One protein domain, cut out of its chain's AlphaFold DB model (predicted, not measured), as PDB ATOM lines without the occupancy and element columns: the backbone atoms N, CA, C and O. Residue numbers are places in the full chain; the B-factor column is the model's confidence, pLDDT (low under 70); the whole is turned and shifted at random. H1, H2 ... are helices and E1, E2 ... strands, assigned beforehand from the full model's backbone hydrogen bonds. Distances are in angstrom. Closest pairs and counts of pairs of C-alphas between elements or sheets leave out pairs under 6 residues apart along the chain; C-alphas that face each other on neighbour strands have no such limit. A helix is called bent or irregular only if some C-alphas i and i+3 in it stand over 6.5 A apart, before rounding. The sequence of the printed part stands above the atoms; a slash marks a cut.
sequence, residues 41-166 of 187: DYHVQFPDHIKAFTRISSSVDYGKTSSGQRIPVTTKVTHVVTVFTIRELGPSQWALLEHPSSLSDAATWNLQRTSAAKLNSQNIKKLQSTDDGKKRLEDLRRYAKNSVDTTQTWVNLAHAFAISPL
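AT A GLANCE: This is residues 41 to 166 of the 187 residues of an uncharacterized protein of Planctomycetes bacterium CA13 (UniProt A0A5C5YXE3). The helix H1 packs slantwise over the inner strands E4 and E1 of a strongly twisted sheet of five strands, and two arms reach away from this body: the long two-stranded hairpin E2 and E3, and the pair of helices H2 and H3 towards the last residues of H1. The sheet runs E6, E5, E4, E1, E7, antiparallel throughout; with H1 it makes two layers, a helix on one face of a sheet. The printed part has 126 residues, with three named helices and seven named strands in the order E1 E2 E3 E4 E5 H1 H2 H3 E6 E7, a mixed class of helices and strands. It is loose, with a radius of gyration of the C-alphas of 18.9 A, and flat, spanning 58 by 46 by 25 A.

IN THESE COORDINATES: In the large sheet, E6 is residues 150 to 156, 19.1 A long, E5 is 94 to 100, 18.9 A, E4 is 83 to 89, 16.4 A, E1 is 41 to 45 and E7 is 162 to 165. E1 begins at C-alpha 41, (-35.488, -35.504, 19.011), and E7 ends at C-alpha 165, (-30.167, -31.357, 20.152). E2, residues 54 to 64, is 30.9 A long and bends by 50 degrees at residue 61; E3, residues 70 to 80, is 31.5 A long. H1 is residues 103 to 118, 23.3 A, and is irregular, with C-alphas 104 and 107 7.5 A apart. H2 is residues 121 to 128, and H3, residues 131 to 144, is 20.0 A long.

HOW THE PARTS SIT: E6 and E5 are antiparallel, with N 97 and O 153 2.9 A apart, within hydrogen-bond range. The hairpin E4 and E5 has N 87 and O 96 at 2.8 A. The pairing of E4 is staggered: residues 83 to 85 pair with E1, where N 84 and O 42 are 2.9 A apart, and residues 85 to 89 with E5. E1 and the edge strand E7 have N 43 and O 164 at 2.8 A. H1 is on this sheet at a height of 7.5 A, over E4 and only just over E1, with 3 C-alphas on it; it runs slantwise to the strands, at 55 degrees to E4 on the local plane. The closest C-alphas of H1 and E4 are those of Asn 110 and Val 83, 5.6 A apart. E3 runs on into E4 across a break of 2 residues, at 27 degrees. In the hairpin E2 and E3, N 63 and O 71 are 2.8 A apart; the closest C-alphas of E3 and H1 are those of Val 80 and Ala 106, 5.8 A. H3 touches H1 with residues 140 to 144 alone, opposite ways at a steep tilt of 48 degrees, closest at the C-alphas of Ala 144 and Gln 112, 4.3 A. H3 touches H2 with residues 133 to 137 alone, closest at the C-alphas of Gly 133 and Leu 127, 4.1 A. Every O i to N i+4 pair is within hydrogen-bond range in H2 and H3, and 10 of 12 in H1.

THE WHOLE: The two C-alphas farthest apart, those of Ser 67 and Pro 91, are 62.5 A apart. The printed part has no cut and no long link. Its mean pLDDT is 92.0, and no printed residue is under 70.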
ATOM      1  N   ASP A  41     -36.490 -34.492  18.697       97.56
ATOM      2  CA  ASP A  41     -35.488 -35.504  19.011       97.56
ATOM      3  C   ASP A  41     -34.264 -34.881  19.702       97.56
ATOM      4  O   ASP A  41     -33.679 -33.907  19.218       97.56
ATOM      5  N   TYR A  42     -33.826 -35.498  20.797       97.44
ATOM      6  CA  TYR A  42     -32.629 -35.105  21.540       97.44
ATOM      7  C   TYR A  42     -31.704 -36.293  21.758       97.44
ATOM      8  O   TYR A  42     -32.145 -37.428  21.950       97.44
ATOM      9  N   HIS A  43     -30.406 -36.009  21.794       96.50
ATOM     10  CA  HIS A  43     -29.453 -36.890  22.435       96.50
ATOM     11  C   HIS A  43     -29.595 -36.764  23.948       96.50
ATOM     12  O   HIS A  43     -29.438 -35.675  24.496       96.50
ATOM     13  N   VAL A  44     -29.866 -37.880  24.618       95.19
ATOM     14  CA  VAL A  44     -29.917 -37.953  26.082       95.19
ATOM     15  C   VAL A  44     -28.942 -39.028  26.528       95.19
ATOM     16  O   VAL A  44     -29.040 -40.184  26.113       95.19
ATOM     17  N   GLN A  45     -27.984 -38.641  27.362       93.31
ATOM     18  CA  GLN A  45     -26.995 -39.551  27.916       93.31
ATOM     19  C   GLN A  45     -27.302 -39.804  29.388       93.31
ATOM     20  O   GLN A  45     -27.232 -38.895  30.214       93.31
ATOM     21  N   PHE A  46     -27.605 -41.056  29.712       91.06
ATOM     22  CA  PHE A  46     -27.753 -41.520  31.086       91.06
ATOM     23  C   PHE A  46     -26.446 -42.143  31.591       91.06
ATOM     24  O   PHE A  46     -25.655 -42.637  30.783       91.06
ATOM     25  N   PRO A  47     -26.209 -42.153  32.912       86.75
ATOM     26  CA  PRO A  47     -25.106 -42.901  33.503       86.75
ATOM     27  C   PRO A  47     -25.168 -44.402  33.177       86.75
ATOM     28  O   PRO A  47     -26.248 -44.990  33.165       86.75
ATOM     29  N   ASP A  48     -24.009 -45.051  33.031       80.44
ATOM     30  CA  ASP A  48     -23.894 -46.467  32.630       80.44
ATOM     31  C   ASP A  48     -24.616 -47.465  33.556       80.44
ATOM     32  O   ASP A  48     -24.944 -48.582  33.152       80.44
ATOM     33  N   HIS A  49     -24.866 -47.087  34.814       78.81
ATOM     34  CA  HIS A  49     -25.593 -47.926  35.768       78.81
ATOM     35  C   HIS A  49     -27.112 -47.950  35.516       78.81
ATOM     36  O   HIS A  49     -27.798 -48.843  36.018       78.81
ATOM     37  N   ILE A  50     -27.644 -47.011  34.725       80.12
ATOM     38  CA  ILE A  50     -29.055 -46.969  34.334       80.12
ATOM     39  C   ILE A  50     -29.282 -47.948  33.178       80.12
ATOM     40  O   ILE A  50     -28.939 -47.700  32.024       80.12
ATOM     41  N   LYS A  51     -29.899 -49.090  33.496       85.19
ATOM     42  CA  LYS A  51     -30.134 -50.185  32.537       85.19
ATOM     43  C   LYS A  51     -31.408 -50.035  31.703       85.19
ATOM     44  O   LYS A  51     -31.607 -50.818  30.783       85.19
ATOM     45  N   ALA A  52     -32.255 -49.045  31.995       86.88
ATOM     46  CA  ALA A  52     -33.536 -48.852  31.305       86.88
ATOM     47  C   ALA A  52     -33.380 -48.707  29.778       86.88
ATOM     48  O   ALA A  52     -34.238 -49.151  29.023       86.88
ATOM     49  N   PHE A  53     -32.249 -48.151  29.332       91.75
ATOM     50  CA  PHE A  53     -31.965 -47.864  27.923       91.75
ATOM     51  C   PHE A  53     -30.721 -48.583  27.389       91.75
ATOM     52  O   PHE A  53     -30.253 -48.274  26.293       91.75
ATOM     53  N   THR A  54     -30.201 -49.555  28.148       90.69
ATOM     54  CA  THR A  54     -28.951 -50.256  27.837       90.69
ATOM     55  C   THR A  54     -29.098 -51.758  28.039       90.69
ATOM     56  O   THR A  54     -29.366 -52.230  29.142       90.69
ATOM     57  N   ARG A  55     -28.831 -52.535  26.985       87.38
ATOM     58  CA  ARG A  55     -28.740 -53.998  27.036       87.38
ATOM     59  C   ARG A  55     -27.362 -54.446  26.583       87.38
ATOM     60  O   ARG A  55     -26.929 -54.124  25.484       87.38
ATOM     61  N   ILE A  56     -26.699 -55.247  27.405       85.19
ATOM     62  CA  ILE A  56     -25.436 -55.890  27.053       85.19
ATOM     63  C   ILE A  56     -25.716 -57.365  26.787       85.19
ATOM     64  O   ILE A  56     -26.243 -58.061  27.651       85.19
ATOM     65  N   SER A  57     -25.329 -57.829  25.606       81.69
ATOM     66  CA  SER A  57     -25.343 -59.234  25.212       81.69
ATOM     67  C   SER A  57     -23.903 -59.699  25.024       81.69
ATOM     68  O   SER A  57     -23.080 -58.978  24.460       81.69
ATOM     69  N   SER A  58     -23.577 -60.898  25.493       83.19
ATOM     70  CA  SER A  58     -22.257 -61.498  25.307       83.19
ATOM     71  C   SER A  58     -22.390 -62.907  24.760       83.19
ATOM     72  O   SER A  58     -23.184 -63.689  25.281       83.19
ATOM     73  N   SER A  59     -21.589 -63.238  23.754       74.25
ATOM     74  CA  SER A  59     -21.445 -64.590  23.227       74.25
ATOM     75  C   SER A  59     -19.979 -65.005  23.264       74.25
ATOM     76  O   SER A  59     -19.080 -64.173  23.134       74.25
ATOM     77  N   VAL A  60     -19.737 -66.298  23.450       81.81
ATOM     78  CA  VAL A  60     -18.405 -66.898  23.344       81.81
ATOM     79  C   VAL A  60     -18.430 -67.837  22.148       81.81
ATOM     80  O   VAL A  60     -19.290 -68.709  22.074       81.81
ATOM     81  N   ASP A  61     -17.503 -67.638  21.219       81.50
ATOM     82  CA  ASP A  61     -17.286 -68.501  20.057       81.50
ATOM     83  C   ASP A  61     -15.797 -68.877  19.963       81.50
ATOM     84  O   ASP A  61     -14.980 -68.411  20.755       81.50
ATOM     85  N   TYR A  62     -15.410 -69.730  19.021       83.00
ATOM     86  CA  TYR A  62     -14.024 -70.124  18.797       83.00
ATOM     87  C   TYR A  62     -13.462 -69.480  17.529       83.00
ATOM     88  O   TYR A  62     -13.789 -69.876  16.411       83.00
ATOM     89  N   GLY A  63     -12.529 -68.547  17.706       80.44
ATOM     90  CA  GLY A  63     -11.671 -68.058  16.633       80.44
ATOM     91  C   GLY A  63     -10.544 -69.043  16.315       80.44
ATOM     92  O   GLY A  63     -10.272 -69.977  17.075       80.44
ATOM     93  N   LYS A  64      -9.852 -68.825  15.195       81.62
ATOM     94  CA  LYS A  64      -8.613 -69.538  14.855       81.62
ATOM     95  C   LYS A  64      -7.459 -68.551  14.755       81.62
ATOM     96  O   LYS A  64      -7.594 -67.505  14.127       81.62
ATOM     97  N   THR A  65      -6.327 -68.892  15.361       80.62
ATOM     98  CA  THR A  65      -5.065 -68.177  15.137       80.62
ATOM     99  C   THR A  65      -4.532 -68.461  13.730       80.62
ATOM    100  O   THR A  65      -4.964 -69.405  13.066       80.62
ATOM    101  N   SER A  66      -3.527 -67.698  13.290       79.75
ATOM    102  CA  SER A  66      -2.786 -67.972  12.048       79.75
ATOM    103  C   SER A  66      -2.126 -69.358  12.025       79.75
ATOM    104  O   SER A  66      -1.935 -69.926  10.957       79.75
ATOM    105  N   SER A  67      -1.831 -69.931  13.197       80.56
ATOM    106  CA  SER A  67      -1.327 -71.302  13.361       80.56
ATOM    107  C   SER A  67      -2.423 -72.380  13.390       80.56
ATOM    108  O   SER A  67      -2.123 -73.548  13.610       80.56
ATOM    109  N   GLY A  68      -3.699 -72.014  13.213       80.12
ATOM    110  CA  GLY A  68      -4.834 -72.942  13.225       80.12
ATOM    111  C   GLY A  68      -5.325 -73.358  14.619       80.12
ATOM    112  O   GLY A  68      -6.295 -74.113  14.718       80.12
ATOM    113  N   GLN A  69      -4.717 -72.847  15.697       86.38
ATOM    114  CA  GLN A  69      -5.149 -73.103  17.073       86.38
ATOM    115  C   GLN A  69      -6.525 -72.464  17.314       86.38
ATOM    116  O   GLN A  69      -6.707 -71.268  17.074       86.38
ATOM    117  N   ARG A  70      -7.494 -73.247  17.809       84.12
ATOM    118  CA  ARG A  70      -8.797 -72.714  18.235       84.12
ATOM    119  C   ARG A  70      -8.623 -71.969  19.555       84.12
ATOM    120  O   ARG A  70      -8.117 -72.544  20.515       84.12
ATOM    121  N   ILE A  71      -9.049 -70.713  19.598       85.44
ATOM    122  CA  ILE A  71      -9.023 -69.874  20.801       85.44
ATOM    123  C   ILE A  71     -10.433 -69.358  21.095       85.44
ATOM    124  O   ILE A  71     -11.142 -68.996  20.154       85.44
ATOM    125  N   PRO A  72     -10.876 -69.332  22.363       84.38
ATOM    126  CA  PRO A  72     -12.156 -68.728  22.702       84.38
ATOM    127  C   PRO A  72     -12.096 -67.219  22.438       84.38
ATOM    128  O   PRO A  72     -11.159 -66.533  22.846       84.38
ATOM    129  N   VAL A  73     -13.107 -66.703  21.751       84.38
ATOM    130  CA  VAL A  73     -13.321 -65.292  21.445       84.38
ATOM    131  C   VAL A  73     -14.643 -64.894  22.080       84.38
ATOM    132  O   VAL A  73     -15.685 -65.473  21.788       84.38
ATOM    133  N   THR A  74     -14.601 -63.906  22.969       82.62
ATOM    134  CA  THR A  74     -15.814 -63.330  23.559       82.62
ATOM    135  C   THR A  74     -16.217 -62.098  22.765       82.62
ATOM    136  O   THR A  74     -15.451 -61.140  22.672       82.62
ATOM    137  N   THR A  75     -17.426 -62.101  22.216       83.69
ATOM    138  CA  THR A  75     -18.028 -60.938  21.565       83.69
ATOM    139  C   THR A  75     -19.030 -60.306  22.518       83.69
ATOM    140  O   THR A  75     -19.950 -60.962  22.998       83.69
ATOM    141  N   LYS A  76     -18.854 -59.013  22.793       83.88
ATOM    142  CA  LYS A  76     -19.776 -58.214  23.601       83.88
ATOM    143  C   LYS A  76     -20.477 -57.209  22.696       83.88
ATOM    144  O   LYS A  76     -19.816 -56.406  22.045       83.88
ATOM    145  N   VAL A  77     -21.803 -57.249  22.676       85.62
ATOM    146  CA  VAL A  77     -22.654 -56.304  21.951       85.62
ATOM    147  C   VAL A  77     -23.423 -55.480  22.973       85.62
ATOM    148  O   VAL A  77     -24.199 -56.018  23.761       85.62
ATOM    149  N   THR A  78     -23.196 -54.172  22.972       88.31
ATOM    150  CA  THR A  78     -23.935 -53.227  23.811       88.31
ATOM    151  C   THR A  78     -24.945 -52.498  22.937       88.31
ATOM    152  O   THR A  78     -24.567 -51.764  22.028       88.31
ATOM    153  N   HIS A  79     -26.225 -52.679  23.228       90.81
ATOM    154  CA  HIS A  79     -27.300 -51.897  22.647       90.81
ATOM    155  C   HIS A  79     -27.641 -50.747  23.592       90.81
ATOM    156  O   HIS A  79     -27.987 -50.995  24.747       90.81
ATOM    157  N   VAL A  80     -27.535 -49.507  23.115       93.75
ATOM    158  CA  VAL A  80     -27.817 -48.300  23.905       93.75
ATOM    159  C   VAL A  80     -28.725 -47.388  23.104       93.75
ATOM    160  O   VAL A  80     -28.384 -47.021  21.976       93.75
ATOM    161  N   VAL A  81     -29.860 -46.999  23.674       95.69
ATOM    162  CA  VAL A  81     -30.682 -45.923  23.115       95.69
ATOM    163  C   VAL A  81     -30.086 -44.599  23.575       95.69
ATOM    164  O   VAL A  81     -29.965 -44.356  24.772       95.69
ATOM    165  N   THR A  82     -29.677 -43.762  22.626       95.25
ATOM    166  CA  THR A  82     -29.060 -42.456  22.917       95.25
ATOM    167  C   THR A  82     -29.855 -41.295  22.349       95.25
ATOM    168  O   THR A  82     -29.516 -40.146  22.626       95.25
ATOM    169  N   VAL A  83     -30.883 -41.581  21.548       97.19
ATOM    170  CA  VAL A  83     -31.783 -40.597  20.953       97.19
ATOM    171  C   VAL A  83     -33.195 -40.851  21.451       97.19
ATOM    172  O   VAL A  83     -33.655 -41.990  21.424       97.19
ATOM    173  N   PHE A  84     -33.883 -39.796  21.866       97.88
ATOM    174  CA  PHE A  84     -35.240 -39.863  22.397       97.88
ATOM    175  C   PHE A  84     -36.081 -38.749  21.789       97.88
ATOM    176  O   PHE A  84     -35.594 -37.626  21.650       97.88
ATOM    177  N   THR A  85     -37.339 -39.044  21.467       98.19
ATOM    178  CA  THR A  85     -38.316 -38.014  21.090       98.19
ATOM    179  C   THR A  85     -39.071 -37.583  22.343       98.19
ATOM    180  O   THR A  85     -39.624 -38.429  23.048       98.19
ATOM    181  N   ILE A  86     -39.113 -36.283  22.633       97.56
ATOM    182  CA  ILE A  86     -39.931 -35.754  23.735       97.56
ATOM    183  C   ILE A  86     -41.398 -35.787  23.309       97.56
ATOM    184  O   ILE A  86     -41.764 -35.124  22.346       97.56
ATOM    185  N   ARG A  87     -42.250 -36.527  24.016       97.94
ATOM    186  CA  ARG A  87     -43.701 -36.567  23.752       97.94
ATOM    187  C   ARG A  87     -44.499 -35.685  24.697       97.94
ATOM    188  O   ARG A  87     -45.500 -35.108  24.294       97.94
ATOM    189  N   GLU A  88     -44.034 -35.538  25.930       96.25
ATOM    190  CA  GLU A  88     -44.686 -34.705  26.937       96.25
ATOM    191  C   GLU A  88     -43.649 -34.142  27.912       96.25
ATOM    192  O   GLU A  88     -42.645 -34.798  28.207       96.25
ATOM    193  N   LEU A  89     -43.896 -32.931  28.417       94.56
ATOM    194  CA  LEU A  89     -43.105 -32.296  29.470       94.56
ATOM    195  C   LEU A  89     -43.935 -32.233  30.753       94.56
ATOM    196  O   LEU A  89     -44.933 -31.518  30.826       94.56
ATOM    197  N   GLY A  90     -43.493 -32.979  31.757       91.06
ATOM    198  CA  GLY A  90     -44.082 -33.013  33.085       91.06
ATOM    199  C   GLY A  90     -43.427 -32.023  34.054       91.06
ATOM    200  O   GLY A  90     -42.467 -31.319  33.715       91.06
ATOM    201  N   PRO A  91     -43.929 -31.967  35.297       87.75
ATOM    202  CA  PRO A  91     -43.337 -31.149  36.348       87.75
ATOM    203  C   PRO A  91     -41.940 -31.660  36.730       87.75
ATOM    204  O   PRO A  91     -41.600 -32.820  36.504       87.75
ATOM    205  N   SER A  92     -41.126 -30.806  37.358       86.31
ATOM    206  CA  SER A  92     -39.866 -31.215  38.009       86.31
ATOM    207  C   SER A  92     -38.917 -32.037  37.119       86.31
ATOM    208  O   SER A  92     -38.338 -33.019  37.575       86.31
ATOM    209  N   GLN A  93     -38.756 -31.627  35.854       90.00
ATOM    210  CA  GLN A  93     -37.876 -32.263  34.853       90.00
ATOM    211  C   GLN A  93     -38.286 -33.686  34.436       90.00
ATOM    212  O   GLN A  93     -37.502 -34.391  33.800       90.00
ATOM    213  N   TRP A  94     -39.514 -34.112  34.735       94.19
ATOM    214  CA  TRP A  94     -40.080 -35.308  34.122       94.19
ATOM    215  C   TRP A  94     -40.415 -35.054  32.654       94.19
ATOM    216  O   TRP A  94     -40.969 -34.016  32.302       94.19
ATOM    217  N   ALA A  95     -40.111 -36.019  31.797       96.00
ATOM    218  CA  ALA A  95     -40.517 -36.014  30.400       96.00
ATOM    219  C   ALA A  95     -40.969 -37.410  29.979       96.00
ATOM    220  O   ALA A  95     -40.392 -38.415  30.402       96.00
ATOM    221  N   LEU A  96     -41.992 -37.473  29.131       97.31
ATOM    222  CA  LEU A  96     -42.388 -38.702  28.461       97.31
ATOM    223  C   LEU A  96     -41.501 -38.869  27.230       97.31
ATOM    224  O   LEU A  96     -41.583 -38.079  26.288       97.31
ATOM    225  N   LEU A  97     -40.624 -39.869  27.260       97.56
ATOM    226  CA  LEU A  97     -39.672 -40.137  26.190       97.56
ATOM    227  C   LEU A  97     -40.172 -41.285  25.324       97.56
ATOM    228  O   LEU A  97     -40.423 -42.379  25.829       97.56
ATOM    229  N   GLU A  98     -40.256 -41.058  24.019       98.44
ATOM    230  CA  GLU A  98     -40.415 -42.134  23.048       98.44
ATOM    231  C   GLU A  98     -39.053 -42.711  22.658       98.44
ATOM    232  O   GLU A  98     -38.086 -41.985  22.403       98.44
ATOM    233  N   HIS A  99     -38.999 -44.037  22.604       97.50
ATOM    234  CA  HIS A  99     -37.809 -44.825  22.316       97.50
ATOM    235  C   HIS A  99     -38.220 -46.182  21.707       97.50
ATOM    236  O   HIS A  99     -39.413 -46.500  21.696       97.50
ATOM    237  N   PRO A 100     -37.291 -47.011  21.189       97.81
ATOM    238  CA  PRO A 100     -37.673 -48.298  20.619       97.81
ATOM    239  C   PRO A 100     -38.227 -49.237  21.696       97.81
ATOM    240  O   PRO A 100     -37.731 -49.259  22.827       97.81
ATOM    241  N   SER A 101     -39.228 -50.035  21.325       97.19
ATOM    242  CA  SER A 101     -39.851 -51.051  22.183       97.19
ATOM    243  C   SER A 101     -38.882 -52.166  22.560       97.19
ATOM    244  O   SER A 101     -38.941 -52.693  23.669       97.19
ATOM    245  N   SER A 102     -37.959 -52.508  21.655       96.06
ATOM    246  CA  SER A 102     -36.874 -53.446  21.923       96.06
ATOM    247  C   SER A 102     -35.524 -52.741  21.928       96.06
ATOM    248  O   SER A 102     -35.136 -52.075  20.968       96.06
ATOM    249  N   LEU A 103     -34.734 -52.981  22.978       93.81
ATOM    250  CA  LEU A 103     -33.357 -52.491  23.034       93.81
ATOM    251  C   LEU A 103     -32.468 -53.113  21.947       93.81
ATOM    252  O   LEU A 103     -31.468 -52.500  21.599       93.81
ATOM    253  N   SER A 104     -32.816 -54.268  21.359       93.56
ATOM    254  CA  SER A 104     -32.063 -54.805  20.207       93.56
ATOM    255  C   SER A 104     -32.005 -53.818  19.041       93.56
ATOM    256  O   SER A 104     -30.995 -53.762  18.337       93.56
ATOM    257  N   ASP A 105     -33.043 -52.993  18.903       95.75
ATOM    258  CA  ASP A 105     -33.253 -52.108  17.761       95.75
ATOM    259  C   ASP A 105     -32.673 -50.711  17.999       95.75
ATOM    260  O   ASP A 105     -32.770 -49.836  17.141       95.75
ATOM    261  N   ALA A 106     -32.007 -50.499  19.140       94.75
ATOM    262  CA  ALA A 106     -31.432 -49.217  19.525       94.75
ATOM    263  C   ALA A 106     -30.479 -48.642  18.464       94.75
ATOM    264  O   ALA A 106     -30.509 -47.445  18.188       94.75
ATOM    265  N   ALA A 107     -29.664 -49.488  17.825       93.94
ATOM    266  CA  ALA A 107     -28.768 -49.052  16.755       93.94
ATOM    267  C   ALA A 107     -29.544 -48.548  15.526       93.94
ATOM    268  O   ALA A 107     -29.231 -47.479  14.998       93.94
ATOM    269  N   THR A 108     -30.576 -49.287  15.103       95.75
ATOM    270  CA  THR A 108     -31.453 -48.912  13.985       95.75
ATOM    271  C   THR A 108     -32.190 -47.614  14.289       95.75
ATOM    272  O   THR A 108     -32.173 -46.706  13.462       95.75
ATOM    273  N   TRP A 109     -32.755 -47.493  15.491       97.31
ATOM    274  CA  TRP A 109     -33.439 -46.295  15.970       97.31
ATOM    275  C   TRP A 109     -32.528 -45.064  15.982       97.31
ATOM    276  O   TRP A 109     -32.834 -44.055  15.347       97.31
ATOM    277  N   ASN A 110     -31.369 -45.148  16.648       96.12
ATOM    278  CA  ASN A 110     -30.430 -44.029  16.730       96.12
ATOM    279  C   ASN A 110     -29.988 -43.594  15.324       96.12
ATOM    280  O   ASN A 110     -29.923 -42.398  15.028       96.12
ATOM    281  N   LEU A 111     -29.706 -44.552  14.433       95.06
ATOM    282  CA  LEU A 111     -29.302 -44.262  13.058       95.06
ATOM    283  C   LEU A 111     -30.438 -43.636  12.241       95.06
ATOM    284  O   LEU A 111     -30.187 -42.695  11.491       95.06
ATOM    285  N   GLN A 112     -31.669 -44.121  12.392       96.69
ATOM    286  CA  GLN A 112     -32.853 -43.562  11.742       96.69
ATOM    287  C   GLN A 112     -33.044 -42.095  12.140       96.69
ATOM    288  O   GLN A 112     -33.061 -41.223  11.269       96.69
ATOM    289  N   ARG A 113     -33.120 -41.811  13.448       96.94
ATOM    290  CA  ARG A 113     -33.365 -40.464  13.987       96.94
ATOM    291  C   ARG A 113     -32.250 -39.482  13.619       96.94
ATOM    292  O   ARG A 113     -32.512 -38.407  13.084       96.94
ATOM    293  N   THR A 114     -30.987 -39.878  13.795       95.25
ATOM    294  CA  THR A 114     -29.841 -39.029  13.415       95.25
ATOM    295  C   THR A 114     -29.735 -38.813  11.905       95.25
ATOM    296  O   THR A 114     -29.332 -37.735  11.470       95.25
ATOM    297  N   SER A 115     -30.107 -39.801  11.083       95.56
ATOM    298  CA  SER A 115     -30.136 -39.629   9.626       95.56
ATOM    299  C   SER A 115     -31.242 -38.668   9.204       95.56
ATOM    300  O   SER A 115     -30.993 -37.802   8.367       95.56
ATOM    301  N   ALA A 116     -32.428 -38.763   9.812       96.19
ATOM    302  CA  ALA A 116     -33.535 -37.846   9.562       96.19
ATOM    303  C   ALA A 116     -33.168 -36.392   9.908       96.19
ATOM    304  O   ALA A 116     -33.373 -35.504   9.083       96.19
ATOM    305  N   ALA A 117     -32.521 -36.153  11.055       95.62
ATOM    306  CA  ALA A 117     -32.071 -34.816  11.467       95.62
ATOM    307  C   ALA A 117     -31.095 -34.156  10.468       95.62
ATOM    308  O   ALA A 117     -31.049 -32.931  10.324       95.62
ATOM    309  N   LYS A 118     -30.327 -34.966   9.730       95.88
ATOM    310  CA  LYS A 118     -29.385 -34.495   8.704       95.88
ATOM    311  C   LYS A 118     -30.047 -34.190   7.360       95.88
ATOM    312  O   LYS A 118     -29.416 -33.543   6.523       95.88
ATOM    313  N   LEU A 119     -31.296 -34.600   7.133       95.75
ATOM    314  CA  LEU A 119     -32.045 -34.367   5.890       95.75
ATOM    315  C   LEU A 119     -32.703 -32.976   5.843       95.75
ATOM    316  O   LEU A 119     -33.856 -32.835   5.445       95.75
ATOM    317  N   ASN A 120     -31.965 -31.931   6.211       95.12
ATOM    318  CA  ASN A 120     -32.410 -30.545   6.054       95.12
ATOM    319  C   ASN A 120     -32.037 -29.972   4.673       95.12
ATOM    320  O   ASN A 120     -31.129 -30.457   3.992       95.12
ATOM    321  N   SER A 121     -32.720 -28.898   4.271       95.12
ATOM    322  CA  SER A 121     -32.574 -28.262   2.955       95.12
ATOM    323  C   SER A 121     -31.130 -27.874   2.612       95.12
ATOM    324  O   SER A 121     -30.699 -28.045   1.471       95.12
ATOM    325  N   GLN A 122     -30.366 -27.384   3.592       94.19
ATOM    326  CA  GLN A 122     -28.975 -26.970   3.394       94.19
ATOM    327  C   GLN A 122     -28.075 -28.168   3.072       94.19
ATOM    328  O   GLN A 122     -27.330 -28.133   2.090       94.19
ATOM    329  N   ASN A 123     -28.175 -29.248   3.848       93.56
ATOM    330  CA  ASN A 123     -27.418 -30.472   3.595       93.56
ATOM    331  C   ASN A 123     -27.830 -31.145   2.293       93.56
ATOM    332  O   ASN A 123     -26.960 -31.587   1.549       93.56
ATOM    333  N   ILE A 124     -29.130 -31.199   1.988       95.56
ATOM    334  CA  ILE A 124     -29.624 -31.770   0.730       95.56
ATOM    335  C   ILE A 124     -28.985 -31.038  -0.452       95.56
ATOM    336  O   ILE A 124     -28.378 -31.681  -1.306       95.56
ATOM    337  N   LYS A 125     -29.029 -29.700  -0.457       94.75
ATOM    338  CA  LYS A 125     -28.415 -28.882  -1.512       94.75
ATOM    339  C   LYS A 125     -26.905 -29.114  -1.613       94.75
ATOM    340  O   LYS A 125     -26.381 -29.266  -2.713       94.75
ATOM    341  N   LYS A 126     -26.203 -29.172  -0.475       92.94
ATOM    342  CA  LYS A 126     -24.753 -29.423  -0.428       92.94
ATOM    343  C   LYS A 126     -24.404 -30.805  -0.991       92.94
ATOM    344  O   LYS A 126     -23.514 -30.917  -1.828       92.94
ATOM    345  N   LEU A 127     -25.112 -31.847  -0.563       93.06
ATOM    346  CA  LEU A 127     -24.854 -33.237  -0.948       93.06
ATOM    347  C   LEU A 127     -25.248 -33.531  -2.400       93.06
ATOM    348  O   LEU A 127     -24.607 -34.346  -3.047       93.06
ATOM    349  N   GLN A 128     -26.244 -32.845  -2.958       95.31
ATOM    350  CA  GLN A 128     -26.634 -33.028  -4.361       95.31
ATOM    351  C   GLN A 128     -25.574 -32.558  -5.369       95.31
ATOM    352  O   GLN A 128     -25.639 -32.948  -6.535       95.31
ATOM    353  N   SER A 129     -24.608 -31.740  -4.939       94.06
ATOM    354  CA  SER A 129     -23.604 -31.138  -5.825       94.06
ATOM    355  C   SER A 129     -22.501 -32.098  -6.285       94.06
ATOM    356  O   SER A 129     -21.796 -31.786  -7.241       94.06
ATOM    357  N   THR A 130     -22.355 -33.266  -5.651       93.06
ATOM    358  CA  THR A 130     -21.337 -34.273  -5.992       93.06
ATOM    359  C   THR A 130     -21.949 -35.669  -6.054       93.06
ATOM    360  O   THR A 130     -22.944 -35.946  -5.384       93.06
ATOM    361  N   ASP A 131     -21.363 -36.578  -6.832       93.12
ATOM    362  CA  ASP A 131     -21.892 -37.946  -6.949       93.12
ATOM    363  C   ASP A 131     -21.758 -38.737  -5.639       93.12
ATOM    364  O   ASP A 131     -22.708 -39.389  -5.200       93.12
ATOM    365  N   ASP A 132     -20.637 -38.574  -4.933       91.44
ATOM    366  CA  ASP A 132     -20.452 -39.091  -3.573       91.44
ATOM    367  C   ASP A 132     -21.513 -38.566  -2.595       91.44
ATOM    368  O   ASP A 132     -21.986 -39.291  -1.713       91.44
ATOM    369  N   GLY A 133     -21.881 -37.291  -2.724       92.94
ATOM    370  CA  GLY A 133     -22.907 -36.670  -1.902       92.94
ATOM    371  C   GLY A 133     -24.307 -37.203  -2.217       92.94
ATOM    372  O   GLY A 133     -25.072 -37.464  -1.288       92.94
ATOM    373  N   LYS A 134     -24.630 -37.468  -3.491       95.25
ATOM    374  CA  LYS A 134     -25.896 -38.111  -3.889       95.25
ATOM    375  C   LYS A 134     -26.028 -39.507  -3.282       95.25
ATOM    376  O   LYS A 134     -27.056 -39.797  -2.676       95.25
ATOM    377  N   LYS A 135     -24.970 -40.325  -3.340       94.81
ATOM    378  CA  LYS A 135     -24.951 -41.651  -2.699       94.81
ATOM    379  C   LYS A 135     -25.141 -41.552  -1.182       94.81
ATOM    380  O   LYS A 135     -25.945 -42.271  -0.595       94.81
ATOM    381  N   ARG A 136     -24.457 -40.603  -0.536       93.50
ATOM    382  CA  ARG A 136     -24.644 -40.328   0.896       93.50
ATOM    383  C   ARG A 136     -26.084 -39.919   1.220       93.50
ATOM    384  O   ARG A 136     -26.627 -40.345   2.237       93.50
ATOM    385  N   LEU A 137     -26.702 -39.106   0.370       95.25
ATOM    386  CA  LEU A 137     -28.086 -38.672   0.524       95.25
ATOM    387  C   LEU A 137     -29.074 -39.839   0.371       95.25
ATOM    388  O   LEU A 137     -30.056 -39.902   1.111       95.25
ATOM    389  N   GLU A 138     -28.817 -40.772  -0.546       96.19
ATOM    390  CA  GLU A 138     -29.582 -42.020  -0.672       96.19
ATOM    391  C   GLU A 138     -29.483 -42.873   0.595       96.19
ATOM    392  O   GLU A 138     -30.512 -43.306   1.112       96.19
ATOM    393  N   ASP A 139     -28.279 -43.044   1.144       94.69
ATOM    394  CA  ASP A 139     -28.074 -43.776   2.397       94.69
ATOM    395  C   ASP A 139     -28.826 -43.122   3.567       94.69
ATOM    396  O   ASP A 139     -29.541 -43.809   4.298       94.69
ATOM    397  N   LEU A 140     -28.721 -41.796   3.729       95.50
ATOM    398  CA  LEU A 140     -29.439 -41.051   4.774       95.50
ATOM    399  C   LEU A 140     -30.956 -41.234   4.651       95.50
ATOM    400  O   LEU A 140     -31.630 -41.502   5.644       95.50
ATOM    401  N   ARG A 141     -31.494 -41.141   3.429       97.31
ATOM    402  CA  ARG A 141     -32.921 -41.374   3.158       97.31
ATOM    403  C   ARG A 141     -33.330 -42.812   3.438       97.31
ATOM    404  O   ARG A 141     -34.420 -43.024   3.956       97.31
ATOM    405  N   ARG A 142     -32.489 -43.792   3.094       96.88
ATOM    406  CA  ARG A 142     -32.748 -45.208   3.377       96.88
ATOM    407  C   ARG A 142     -32.861 -45.431   4.880       96.88
ATOM    408  O   ARG A 142     -33.861 -45.976   5.322       96.88
ATOM    409  N   TYR A 143     -31.889 -44.958   5.659       95.06
ATOM    410  CA  TYR A 143     -31.907 -45.138   7.111       95.06
ATOM    411  C   TYR A 143     -33.053 -44.386   7.793       95.06
ATOM    412  O   TYR A 143     -33.694 -44.948   8.673       95.06
ATOM    413  N   ALA A 144     -33.357 -43.158   7.363       95.88
ATOM    414  CA  ALA A 144     -34.459 -42.370   7.918       95.88
ATOM    415  C   ALA A 144     -35.846 -43.006   7.688       95.88
ATOM    416  O   ALA A 144     -36.778 -42.721   8.434       95.88
ATOM    417  N   LYS A 145     -35.986 -43.865   6.667       96.19
ATOM    418  CA  LYS A 145     -37.230 -44.578   6.334       96.19
ATOM    419  C   LYS A 145     -37.421 -45.897   7.081       96.19
ATOM    420  O   LYS A 145     -38.480 -46.502   6.933       96.19
ATOM    421  N   ASN A 146     -36.423 -46.370   7.825       94.06
ATOM    422  CA  ASN A 146     -36.578 -47.589   8.613       94.06
ATOM    423  C   ASN A 146     -37.737 -47.414   9.601       94.06
ATOM    424  O   ASN A 146     -37.877 -46.357  10.202       94.06
ATOM    425  N   SER A 147     -38.569 -48.439   9.758       93.62
ATOM    426  CA  SER A 147     -39.594 -48.466  10.800       93.62
ATOM    427  C   SER A 147     -39.044 -49.230  11.998       93.62
ATOM    428  O   SER A 147     -38.382 -50.255  11.826       93.62
ATOM    429  N   VAL A 148     -39.276 -48.701  13.196       96.06
ATOM    430  CA  VAL A 148     -38.913 -49.327  14.466       96.06
ATOM    431  C   VAL A 148     -40.115 -49.176  15.380       96.06
ATOM    432  O   VAL A 148     -40.622 -48.065  15.531       96.06
ATOM    433  N   ASP A 149     -40.565 -50.278  15.973       97.75
ATOM    434  CA  ASP A 149     -41.656 -50.243  16.942       97.75
ATOM    435  C   ASP A 149     -41.237 -49.415  18.157       97.75
ATOM    436  O   ASP A 149     -40.131 -49.578  18.685       97.75
ATOM    437  N   THR A 150     -42.119 -48.527  18.606       98.06
ATOM    438  CA  THR A 150     -41.833 -47.586  19.689       98.06
ATOM    439  C   THR A 150     -42.694 -47.833  20.914       98.06
ATOM    440  O   THR A 150     -43.802 -48.362  20.848       98.06
ATOM    441  N   THR A 151     -42.160 -47.412  22.052       98.25
ATOM    442  CA  THR A 151     -42.870 -47.320  23.323       98.25
ATOM    443  C   THR A 151     -42.533 -45.985  23.981       98.25
ATOM    444  O   THR A 151     -41.654 -45.252  23.516       98.25
ATOM    445  N   GLN A 152     -43.254 -45.644  25.045       98.12
ATOM    446  CA  GLN A 152     -43.117 -44.378  25.753       98.12
ATOM    447  C   GLN A 152     -42.913 -44.629  27.243       98.12
ATOM    448  O   GLN A 152     -43.650 -45.402  27.855       98.12
ATOM    449  N   THR A 153     -41.928 -43.952  27.829       96.31
ATOM    450  CA  THR A 153     -41.584 -44.093  29.248       96.31
ATOM    451  C   THR A 153     -41.401 -42.723  29.884       96.31
ATOM    452  O   THR A 153     -40.682 -41.876  29.353       96.31
ATOM    453  N   TRP A 154     -42.030 -42.503  31.040       96.25
ATOM    454  CA  TRP A 154     -41.770 -41.325  31.865       96.25
ATOM    455  C   TRP A 154     -40.384 -41.426  32.498       96.25
ATOM    456  O   TRP A 154     -40.076 -42.398  33.189       96.25
ATOM    457  N   VAL A 155     -39.553 -40.410  32.280       94.56
ATOM    458  CA  VAL A 155     -38.191 -40.340  32.809       94.56
ATOM    459  C   VAL A 155     -37.960 -38.991  33.463       94.56
ATOM    460  O   VAL A 155     -38.295 -37.951  32.901       94.56
ATOM    461  N   ASN A 156     -37.334 -39.001  34.637       93.50
ATOM    462  CA  ASN A 156     -36.833 -37.781  35.246       93.50
ATOM    463  C   ASN A 156     -35.466 -37.420  34.642       93.50
ATOM    464  O   ASN A 156     -34.460 -38.093  34.884       93.50
ATOM    465  N   LEU A 157     -35.441 -36.348  33.849       93.38
ATOM    466  CA  LEU A 157     -34.261 -35.872  33.131       93.38
ATOM    467  C   LEU A 157     -33.191 -35.265  34.049       93.38
ATOM    468  O   LEU A 157     -32.064 -35.080  33.598       93.38
ATOM    469  N   ALA A 158     -33.484 -35.036  35.334       91.06
ATOM    470  CA  ALA A 158     -32.477 -34.656  36.331       91.06
ATOM    471  C   ALA A 158     -31.359 -35.705  36.488       91.06
ATOM    472  O   ALA A 158     -30.266 -35.385  36.946       91.06
ATOM    473  N   HIS A 159     -31.624 -36.963  36.111       89.19
ATOM    474  CA  HIS A 159     -30.644 -38.053  36.155       89.19
ATOM    475  C   HIS A 159     -29.837 -38.216  34.859       89.19
ATOM    476  O   HIS A 159     -28.970 -39.089  34.792       89.19
ATOM    477  N   ALA A 160     -30.110 -37.420  33.822       91.94
ATOM    478  CA  ALA A 160     -29.289 -37.408  32.620       91.94
ATOM    479  C   ALA A 160     -27.984 -36.636  32.879       91.94
ATOM    480  O   ALA A 160     -27.989 -35.565  33.482       91.94
ATOM    481  N   PHE A 161     -26.859 -37.162  32.393       91.19
ATOM    482  CA  PHE A 161     -25.566 -36.469  32.423       91.19
ATOM    483  C   PHE A 161     -25.507 -35.344  31.384       91.19
ATOM    484  O   PHE A 161     -24.924 -34.290  31.630       91.19
ATOM    485  N   ALA A 162     -26.096 -35.577  30.211       92.62
ATOM    486  CA  ALA A 162     -26.108 -34.616  29.123       92.62
ATOM    487  C   ALA A 162     -27.389 -34.746  28.305       92.62
ATOM    488  O   ALA A 162     -27.891 -35.850  28.078       92.62
ATOM    489  N   ILE A 163     -27.884 -33.600  27.846       95.00
ATOM    490  CA  ILE A 163     -29.020 -33.492  26.940       95.00
ATOM    491  C   ILE A 163     -28.646 -32.470  25.873       95.00
ATOM    492  O   ILE A 163     -28.274 -31.345  26.204       95.00
ATOM    493  N   SER A 164     -28.722 -32.851  24.603       95.25
ATOM    494  CA  SER A 164     -28.382 -31.963  23.491       95.25
ATOM    495  C   SER A 164     -29.281 -32.194  22.277       95.25
ATOM    496  O   SER A 164     -29.792 -33.299  22.085       95.25
ATOM    497  N   PRO A 165     -29.502 -31.168  21.436       95.19
ATOM    498  CA  PRO A 165     -30.167 -31.357  20.152       95.19
ATOM    499  C   PRO A 165     -29.399 -32.339  19.264       95.19
ATOM    500  O   PRO A 165     -28.171 -32.451  19.356       95.19
ATOM    501  N   LEU A 166     -30.104 -33.018  18.358       93.69
ATOM    502  CA  LEU A 166     -29.431 -33.841  17.359       93.69
ATOM    503  C   LEU A 166     -28.547 -32.989  16.431       93.69
ATOM    504  O   LEU A 166     -28.970 -31.920  15.983       93.69
TER     505      LEU A 166